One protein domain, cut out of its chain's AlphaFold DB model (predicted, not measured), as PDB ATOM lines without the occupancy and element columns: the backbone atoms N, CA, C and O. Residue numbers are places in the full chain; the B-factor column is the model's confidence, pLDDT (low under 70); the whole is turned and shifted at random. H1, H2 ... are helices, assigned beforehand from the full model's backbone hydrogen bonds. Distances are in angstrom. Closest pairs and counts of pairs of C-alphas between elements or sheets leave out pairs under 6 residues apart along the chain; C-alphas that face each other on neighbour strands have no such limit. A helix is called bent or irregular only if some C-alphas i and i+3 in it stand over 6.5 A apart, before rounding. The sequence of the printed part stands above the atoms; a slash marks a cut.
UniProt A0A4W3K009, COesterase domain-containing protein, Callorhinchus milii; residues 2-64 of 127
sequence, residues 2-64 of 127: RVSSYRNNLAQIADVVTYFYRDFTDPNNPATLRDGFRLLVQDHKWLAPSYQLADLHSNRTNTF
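What this domain is: This is residues 2 to 64 of the 127 residues of the protein "COesterase domain-containing protein" of Callorhinchus milii (UniProt A0A4W3K009). A long bent helix, H3, makes the longest axis, and H2 stands with one end on its arm H3a, at a steep tilt. Residues 2 to 16, with the small helix H1 at the tip, stick out from there, while residues 62 to 64 fold back toward H3b. The printed part has 63 residues with three named helices, in the order H1, H2, H3, and no named strand; its class is all helix. It is only just loose, close to extended, with a radius of gyration of the C-alphas of 15.7 A and spans of 46 by 32 by 15 A.

Where its parts are: Find C-alpha 3 at (167.448, 172.956, 187.890), where H1 begins; it runs to residue 7. H2, residues 10 to 21, starts at C-alpha 10, (162.063, 170.315, 177.742), and is 16.4 A long. H3, residues 30 to 58, was assigned as one helix by its hydrogen bonds, but it is bent: C-alphas 45 and 48 are 7.2 A apart. Its arm H3a, residues 30 to 45, is 22.3 A long; H3b, residues 48 to 58, is 15.3 A long and ends at C-alpha 58, (158.821, 153.377, 205.593).

How they stand to each other: Look at residues 17 to 21 of H2, which alone touch H3a, at its residues 36 to 40; the closest C-alphas, of Tyr 21 and Gly 36, are 4.6 A apart. H2 and H3a run opposite ways at a steep tilt of 67 degrees. H3a and H3b are near each other, at a shallow tilt of 34 degrees, only just short of steep. H1 and H2 meet only through their link, and H2 and H3b are apart. Every O i to N i+4 pair is within hydrogen-bond range in H2, H3a and H3b; in H1 it is 0 of 1, with 0 of 2 O i to N i+3 pairs.

The domain as a whole: The C-alphas of Asn 28 and Thr 61, the two farthest apart, are 46.4 A apart. The printed part has no cut and no long link. Look for low confidence at residues 2 to 8, under 70; the mean pLDDT of the printed part is 90.9.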
ATOM      1  N   ARG A   2     171.093 171.045 189.020       48.00
ATOM      2  CA  ARG A   2     170.067 170.166 188.398       48.00
ATOM      3  C   ARG A   2     168.902 170.957 187.789       48.00
ATOM      4  O   ARG A   2     168.385 170.599 186.747       48.00
ATOM      5  N   VAL A   3     168.541 172.096 188.384       53.06
ATOM      6  CA  VAL A   3     167.448 172.956 187.890       53.06
ATOM      7  C   VAL A   3     167.742 173.538 186.494       53.06
ATOM      8  O   VAL A   3     166.830 173.693 185.688       53.06
ATOM      9  N   SER A   4     169.014 173.799 186.168       51.41
ATOM     10  CA  SER A   4     169.424 174.303 184.850       51.41
ATOM     11  C   SER A   4     169.367 173.244 183.742       51.41
ATOM     12  O   SER A   4     169.136 173.605 182.593       51.41
ATOM     13  N   SER A   5     169.532 171.950 184.051       56.81
ATOM     14  CA  SER A   5     169.493 170.886 183.035       56.81
ATOM     15  C   SER A   5     168.073 170.548 182.578       56.81
ATOM     16  O   SER A   5     167.895 170.149 181.432       56.81
ATOM     17  N   TYR A   6     167.056 170.742 183.427       56.03
ATOM     18  CA  TYR A   6     165.650 170.552 183.036       56.03
ATOM     19  C   TYR A   6     165.194 171.581 181.996       56.03
ATOM     20  O   TYR A   6     164.488 171.230 181.055       56.03
ATOM     21  N   ARG A   7     165.632 172.841 182.127       59.06
ATOM     22  CA  ARG A   7     165.260 173.917 181.190       59.06
ATOM     23  C   ARG A   7     165.803 173.696 179.776       59.06
ATOM     24  O   ARG A   7     165.161 174.111 178.822       59.06
ATOM     25  N   ASN A   8     166.942 173.016 179.645       69.50
ATOM     26  CA  ASN A   8     167.596 172.799 178.355       69.50
ATOM     27  C   ASN A   8     167.088 171.553 177.604       69.50
ATOM     28  O   ASN A   8     167.452 171.379 176.447       69.50
ATOM     29  N   ASN A   9     166.258 170.708 178.235       84.31
ATOM     30  CA  ASN A   9     165.811 169.421 177.680       84.31
ATOM     31  C   ASN A   9     164.280 169.252 177.674       84.31
ATOM     32  O   ASN A   9     163.766 168.136 177.744       84.31
ATOM     33  N   LEU A  10     163.528 170.358 177.652       86.12
ATOM     34  CA  LEU A  10     162.063 170.315 177.742       86.12
ATOM     35  C   LEU A  10     161.427 169.462 176.637       86.12
ATOM     36  O   LEU A  10     160.464 168.757 176.914       86.12
ATOM     37  N   ALA A  11     161.986 169.491 175.425       90.12
ATOM     38  CA  ALA A  11     161.505 168.680 174.309       90.12
ATOM     39  C   ALA A  11     161.645 167.179 174.601       90.12
ATOM     40  O   ALA A  11     160.666 166.448 174.541       90.12
ATOM     41  N   GLN A  12     162.826 166.733 175.035       92.56
ATOM     42  CA  GLN A  12     163.076 165.324 175.347       92.56
ATOM     43  C   GLN A  12     162.231 164.845 176.533       92.56
ATOM     44  O   GLN A  12     161.758 163.712 176.546       92.56
ATOM     45  N   ILE A  13     162.023 165.705 177.537       90.56
ATOM     46  CA  ILE A  13     161.146 165.390 178.670       90.56
ATOM     47  C   ILE A  13     159.700 165.244 178.190       90.56
ATOM     48  O   ILE A  13     159.034 164.283 178.568       90.56
ATOM     49  N   ALA A  14     159.219 166.166 177.354       91.56
ATOM     50  CA  ALA A  14     157.877 166.098 176.791       91.56
ATOM     51  C   ALA A  14     157.683 164.844 175.927       91.56
ATOM     52  O   ALA A  14     156.634 164.211 176.031       91.56
ATOM     53  N   ASP A  15     158.687 164.441 175.147       93.94
ATOM     54  CA  ASP A  15     158.639 163.220 174.337       93.94
ATOM     55  C   ASP A  15     158.495 161.970 175.211       93.94
ATOM     56  O   ASP A  15     157.619 161.140 174.969       93.94
ATOM     57  N   VAL A  16     159.299 161.859 176.275       94.31
ATOM     58  CA  VAL A  16     159.223 160.724 177.211       94.31
ATOM     59  C   VAL A  16     157.882 160.703 177.942       94.31
ATOM     60  O   VAL A  16     157.252 159.655 178.031       94.31
ATOM     61  N   VAL A  17     157.405 161.852 178.431       94.31
ATOM     62  CA  VAL A  17     156.087 161.943 179.077       94.31
ATOM     63  C   VAL A  17     154.982 161.546 178.096       94.31
ATOM     64  O   VAL A  17     154.125 160.732 178.431       94.31
ATOM     65  N   THR A  18     155.021 162.053 176.864       93.50
ATOM     66  CA  THR A  18     154.042 161.700 175.827       93.50
ATOM     67  C   THR A  18     154.061 160.203 175.549       93.50
ATOM     68  O   THR A  18     153.003 159.605 175.410       93.50
ATOM     69  N   TYR A  19     155.240 159.579 175.523       94.75
ATOM     70  CA  TYR A  19     155.370 158.146 175.295       94.75
ATOM     71  C   TYR A  19     154.643 157.294 176.347       94.75
ATOM     72  O   TYR A  19     153.994 156.317 175.987       94.75
ATOM     73  N   PHE A  20     154.698 157.669 177.628       95.25
ATOM     74  CA  PHE A  20     154.046 156.901 178.698       95.25
ATOM     75  C   PHE A  20     152.526 157.081 178.766       95.25
ATOM     76  O   PHE A  20     151.831 156.167 179.201       95.25
ATOM     77  N   TYR A  21     152.010 158.242 178.359       96.00
ATOM     78  CA  TYR A  21     150.599 158.598 178.550       96.00
ATOM     79  C   TYR A  21     149.791 158.675 177.252       96.00
ATOM     80  O   TYR A  21     148.617 159.037 177.291       96.00
ATOM     81  N   ARG A  22     150.382 158.356 176.099       94.44
ATOM     82  CA  ARG A  22     149.688 158.377 174.809       94.44
ATOM     83  C   ARG A  22     149.424 156.968 174.303       94.44
ATOM     84  O   ARG A  22     150.323 156.137 174.243       94.44
ATOM     85  N   ASP A  23     148.196 156.740 173.849       93.69
ATOM     86  CA  ASP A  23     147.875 155.580 173.025       93.69
ATOM     87  C   ASP A  23     148.343 155.833 171.584       93.69
ATOM     88  O   ASP A  23     147.867 156.747 170.909       93.69
ATOM     89  N   PHE A  24     149.311 155.044 171.120       94.00
ATOM     90  CA  PHE A  24     149.835 155.133 169.755       94.00
ATOM     91  C   PHE A  24     149.080 154.248 168.756       94.00
ATOM     92  O   PHE A  24     149.329 154.362 167.557       94.00
ATOM     93  N   THR A  25     148.173 153.384 169.220       95.06
ATOM     94  CA  THR A  25     147.351 152.532 168.348       95.06
ATOM     95  C   THR A  25     146.178 153.304 167.746       95.06
ATOM     96  O   THR A  25     145.844 153.091 166.581       95.06
ATOM     97  N   ASP A  26     145.625 154.263 168.496       94.38
ATOM     98  CA  ASP A  26     144.596 155.201 168.040       94.38
ATOM     99  C   ASP A  26     144.898 156.638 168.532       94.38
ATOM    100  O   ASP A  26     144.275 157.158 169.466       94.38
ATOM    101  N   PRO A  27     145.893 157.313 167.924       89.81
ATOM    102  CA  PRO A  27     146.500 158.532 168.468       89.81
ATOM    103  C   PRO A  27     145.631 159.791 168.385       89.81
ATOM    104  O   PRO A  27     146.055 160.835 168.894       89.81
ATOM    105  N   ASN A  28     144.472 159.712 167.724       93.81
ATOM    106  CA  ASN A  28     143.527 160.816 167.542       93.81
ATOM    107  C   ASN A  28     142.205 160.588 168.290       93.81
ATOM    108  O   ASN A  28     141.295 161.408 168.175       93.81
ATOM    109  N   ASN A  29     142.088 159.499 169.053       96.62
ATOM    110  CA  ASN A  29     140.892 159.200 169.820       96.62
ATOM    111  C   ASN A  29     140.743 160.171 171.002       96.62
ATOM    112  O   ASN A  29     141.584 160.183 171.907       96.62
ATOM    113  N   PRO A  30     139.667 160.976 171.057       96.12
ATOM    114  CA  PRO A  30     139.504 161.956 172.126       96.12
ATOM    115  C   PRO A  30     139.416 161.331 173.525       96.12
ATOM    116  O   PRO A  30     139.826 161.962 174.498       96.12
ATOM    117  N   ALA A  31     138.893 160.105 173.646       95.94
ATOM    118  CA  ALA A  31     138.758 159.430 174.933       95.94
ATOM    119  C   ALA A  31     140.119 158.983 175.483       95.94
ATOM    120  O   ALA A  31     140.416 159.256 176.643       95.94
ATOM    121  N   THR A  32     140.971 158.375 174.651       95.69
ATOM    122  CA  THR A  32     142.306 157.924 175.083       95.69
ATOM    123  C   THR A  32     143.227 159.107 175.367       95.69
ATOM    124  O   THR A  32     143.974 159.080 176.342       95.69
ATOM    125  N   LEU A  33     143.116 160.196 174.596       96.00
ATOM    126  CA  LEU A  33     143.828 161.449 174.864       96.00
ATOM    127  C   LEU A  33     143.427 162.059 176.214       96.00
ATOM    128  O   LEU A  33     144.292 162.459 176.996       96.00
ATOM    129  N   ARG A  34     142.122 162.105 176.512       96.19
ATOM    130  CA  ARG A  34     141.603 162.556 177.812       96.19
ATOM    131  C   ARG A  34     142.119 161.674 178.946       96.19
ATOM    132  O   ARG A  34     142.582 162.202 179.954       96.19
ATOM    133  N   ASP A  35     142.035 160.356 178.796       95.50
ATOM    134  CA  ASP A  35     142.407 159.413 179.852       95.50
ATOM    135  C   ASP A  35     143.920 159.420 180.104       95.50
ATOM    136  O   ASP A  35     144.344 159.419 181.257       95.50
ATOM    137  N   GLY A  36     144.729 159.545 179.050       95.94
ATOM    138  CA  GLY A  36     146.173 159.739 179.140       95.94
ATOM    139  C   GLY A  36     146.556 161.017 179.883       95.94
ATOM    140  O   GLY A  36     147.354 160.983 180.821       95.94
ATOM    141  N   PHE A  37     145.931 162.148 179.537       95.12
ATOM    142  CA  PHE A  37     146.132 163.403 180.265       95.12
ATOM    143  C   PHE A  37     145.689 163.299 181.731       95.12
ATOM    144  O   PHE A  37     146.392 163.773 182.625       95.12
ATOM    145  N   ARG A  38     144.548 162.647 181.994       94.94
ATOM    146  CA  ARG A  38     144.048 162.396 183.352       94.94
ATOM    147  C   ARG A  38     145.075 161.613 184.171       94.94
ATOM    148  O   ARG A  38     145.394 162.047 185.271       94.94
ATOM    149  N   LEU A  39     145.613 160.517 183.633       95.25
ATOM    150  CA  LEU A  39     146.639 159.700 184.293       95.25
ATOM    151  C   LEU A  39     147.928 160.490 184.543       95.25
ATOM    152  O   LEU A  39     148.438 160.467 185.657       95.25
ATOM    153  N   LEU A  40     148.405 161.264 183.561       96.38
ATOM    154  CA  LEU A  40     149.584 162.123 183.724       96.38
ATOM    155  C   LEU A  40     149.426 163.083 184.906       96.38
ATOM    156  O   LEU A  40     150.316 163.213 185.749       96.38
ATOM    157  N   VAL A  41     148.291 163.780 184.963       95.69
ATOM    158  CA  VAL A  41     148.016 164.734 186.038       95.69
ATOM    159  C   VAL A  41     147.858 163.997 187.370       95.69
ATOM    160  O   VAL A  41     148.418 164.454 188.368       95.69
ATOM    161  N   GLN A  42     147.180 162.844 187.377       95.06
ATOM    162  CA  GLN A  42     146.997 161.998 188.556       95.06
ATOM    163  C   GLN A  42     148.343 161.565 189.167       95.06
ATOM    164  O   GLN A  42     148.596 161.748 190.364       95.06
ATOM    165  N   ASP A  43     149.230 161.050 188.321       97.19
ATOM    166  CA  ASP A  43     150.536 160.539 188.715       97.19
ATOM    167  C   ASP A  43     151.454 161.652 189.197       97.19
ATOM    168  O   ASP A  43     152.064 161.543 190.261       97.19
ATOM    169  N   HIS A  44     151.525 162.751 188.444       95.31
ATOM    170  CA  HIS A  44     152.419 163.855 188.762       95.31
ATOM    171  C   HIS A  44     152.006 164.604 190.035       95.31
ATOM    172  O   HIS A  44     152.872 165.012 190.812       95.31
ATOM    173  N   LYS A  45     150.702 164.833 190.239       95.06
ATOM    174  CA  LYS A  45     150.214 165.664 191.347       95.06
ATOM    175  C   LYS A  45     149.957 164.884 192.630       95.06
ATOM    176  O   LYS A  45     150.160 165.466 193.693       95.06
ATOM    177  N   TRP A  46     149.554 163.612 192.556       95.12
ATOM    178  CA  TRP A  46     149.161 162.849 193.747       95.12
ATOM    179  C   TRP A  46     149.917 161.530 193.917       95.12
ATOM    180  O   TRP A  46     150.518 161.350 194.975       95.12
ATOM    181  N   LEU A  47     149.941 160.614 192.935       96.31
ATOM    182  CA  LEU A  47     150.504 159.273 193.184       96.31
ATOM    183  C   LEU A  47     152.018 159.314 193.397       96.31
ATOM    184  O   LEU A  47     152.480 158.933 194.470       96.31
ATOM    185  N   ALA A  48     152.795 159.779 192.417       97.31
ATOM    186  CA  ALA A  48     154.256 159.762 192.495       97.31
ATOM    187  C   ALA A  48     154.808 160.430 193.773       97.31
ATOM    188  O   ALA A  48     155.618 159.793 194.448       97.31
ATOM    189  N   PRO A  49     154.375 161.648 194.172       97.88
ATOM    190  CA  PRO A  49     154.845 162.237 195.424       97.88
ATOM    191  C   PRO A  49     154.382 161.464 196.670       97.88
ATOM    192  O   PRO A  49     155.160 161.354 197.616       97.88
ATOM    193  N   SER A  50     153.174 160.887 196.678       97.56
ATOM    194  CA  SER A  50     152.691 160.081 197.815       97.56
ATOM    195  C   SER A  50     153.503 158.797 197.989       97.56
ATOM    196  O   SER A  50     153.905 158.478 199.104       97.56
ATOM    197  N   TYR A  51     153.810 158.095 196.893       98.00
ATOM    198  CA  TYR A  51     154.668 156.907 196.921       98.00
ATOM    199  C   TYR A  51     156.098 157.241 197.343       98.00
ATOM    200  O   TYR A  51     156.660 156.535 198.173       98.00
ATOM    201  N   GLN A  52     156.678 158.328 196.825       98.19
ATOM    202  CA  GLN A  52     158.011 158.773 197.244       98.19
ATOM    203  C   GLN A  52     158.050 159.111 198.737       98.19
ATOM    204  O   GLN A  52     158.992 158.737 199.430       98.19
ATOM    205  N   LEU A  53     157.024 159.795 199.251       98.00
ATOM    206  CA  LEU A  53     156.924 160.087 200.676       98.00
ATOM    207  C   LEU A  53     156.781 158.804 201.503       98.00
ATOM    208  O   LEU A  53     157.468 158.660 202.511       98.00
ATOM    209  N   ALA A  54     155.926 157.874 201.072       98.12
ATOM    210  CA  ALA A  54     155.721 156.600 201.753       98.12
ATOM    211  C   ALA A  54     157.005 155.756 201.791       98.12
ATOM    212  O   ALA A  54     157.333 155.210 202.839       98.12
ATOM    213  N   ASP A  55     157.763 155.701 200.693       98.00
ATOM    214  CA  ASP A  55     159.055 155.008 200.612       98.00
ATOM    215  C   ASP A  55     160.108 155.634 201.543       98.00
ATOM    216  O   ASP A  55     160.817 154.954 202.283       98.00
ATOM    217  N   LEU A  56     160.170 156.966 201.601       98.38
ATOM    218  CA  LEU A  56     161.065 157.655 202.533       98.38
ATOM    219  C   LEU A  56     160.655 157.446 204.002       98.38
ATOM    220  O   LEU A  56     161.526 157.321 204.866       98.38
ATOM    221  N   HIS A  57     159.354 157.418 204.293       98.25
ATOM    222  CA  HIS A  57     158.818 157.246 205.645       98.25
ATOM    223  C   HIS A  57     158.945 155.798 206.148       98.25
ATOM    224  O   HIS A  57     159.297 155.585 207.312       98.25
ATOM    225  N   SER A  58     158.757 154.810 205.267       98.06
ATOM    226  CA  SER A  58     158.821 153.377 205.593       98.06
ATOM    227  C   SER A  58     160.200 152.929 206.074       98.06
ATOM    228  O   SER A  58     160.305 152.030 206.905       98.06
ATOM    229  N   ASN A  59     161.260 153.625 205.659       97.62
ATOM    230  CA  ASN A  59     162.616 153.419 206.170       97.62
ATOM    231  C   ASN A  59     162.776 153.747 207.668       97.62
ATOM    232  O   ASN A  59     163.818 153.448 208.252       97.62
ATOM    233  N   ARG A  60     161.791 154.409 208.293       97.75
ATOM    234  CA  ARG A  60     161.848 154.843 209.699       97.75
ATOM    235  C   ARG A  60     160.801 154.192 210.591       97.75
ATOM    236  O   ARG A  60     161.056 154.045 211.781       97.75
ATOM    237  N   THR A  61     159.627 153.868 210.058       97.38
ATOM    238  CA  THR A  61     158.512 153.327 210.844       97.38
ATOM    239  C   THR A  61     157.482 152.634 209.951       97.38
ATOM    240  O   THR A  61     157.475 152.814 208.729       97.38
ATOM    241  N   ASN A  62     156.576 151.873 210.569       97.25
ATOM    242  CA  ASN A  62     155.437 151.267 209.889       97.25
ATOM    243  C   ASN A  62     154.661 152.335 209.109       97.25
ATOM    244  O   ASN A  62     154.335 153.403 209.628       97.25
ATOM    245  N   THR A  63     154.406 152.050 207.836       97.88
ATOM    246  CA  THR A  63     153.788 152.984 206.895       97.88
ATOM    247  C   THR A  63     152.682 152.265 206.150       97.88
ATOM    248  O   THR A  63     152.902 151.186 205.605       97.88
ATOM    249  N   PHE A  64     151.507 152.883 206.110       97.00
ATOM    250  CA  PHE A  64     150.333 152.367 205.419       97.00
ATOM    251  C   PHE A  64     149.931 153.353 204.323       97.00
ATOM    252  O   PHE A  64     149.974 154.567 204.522       97.00
TER     253      PHE A  64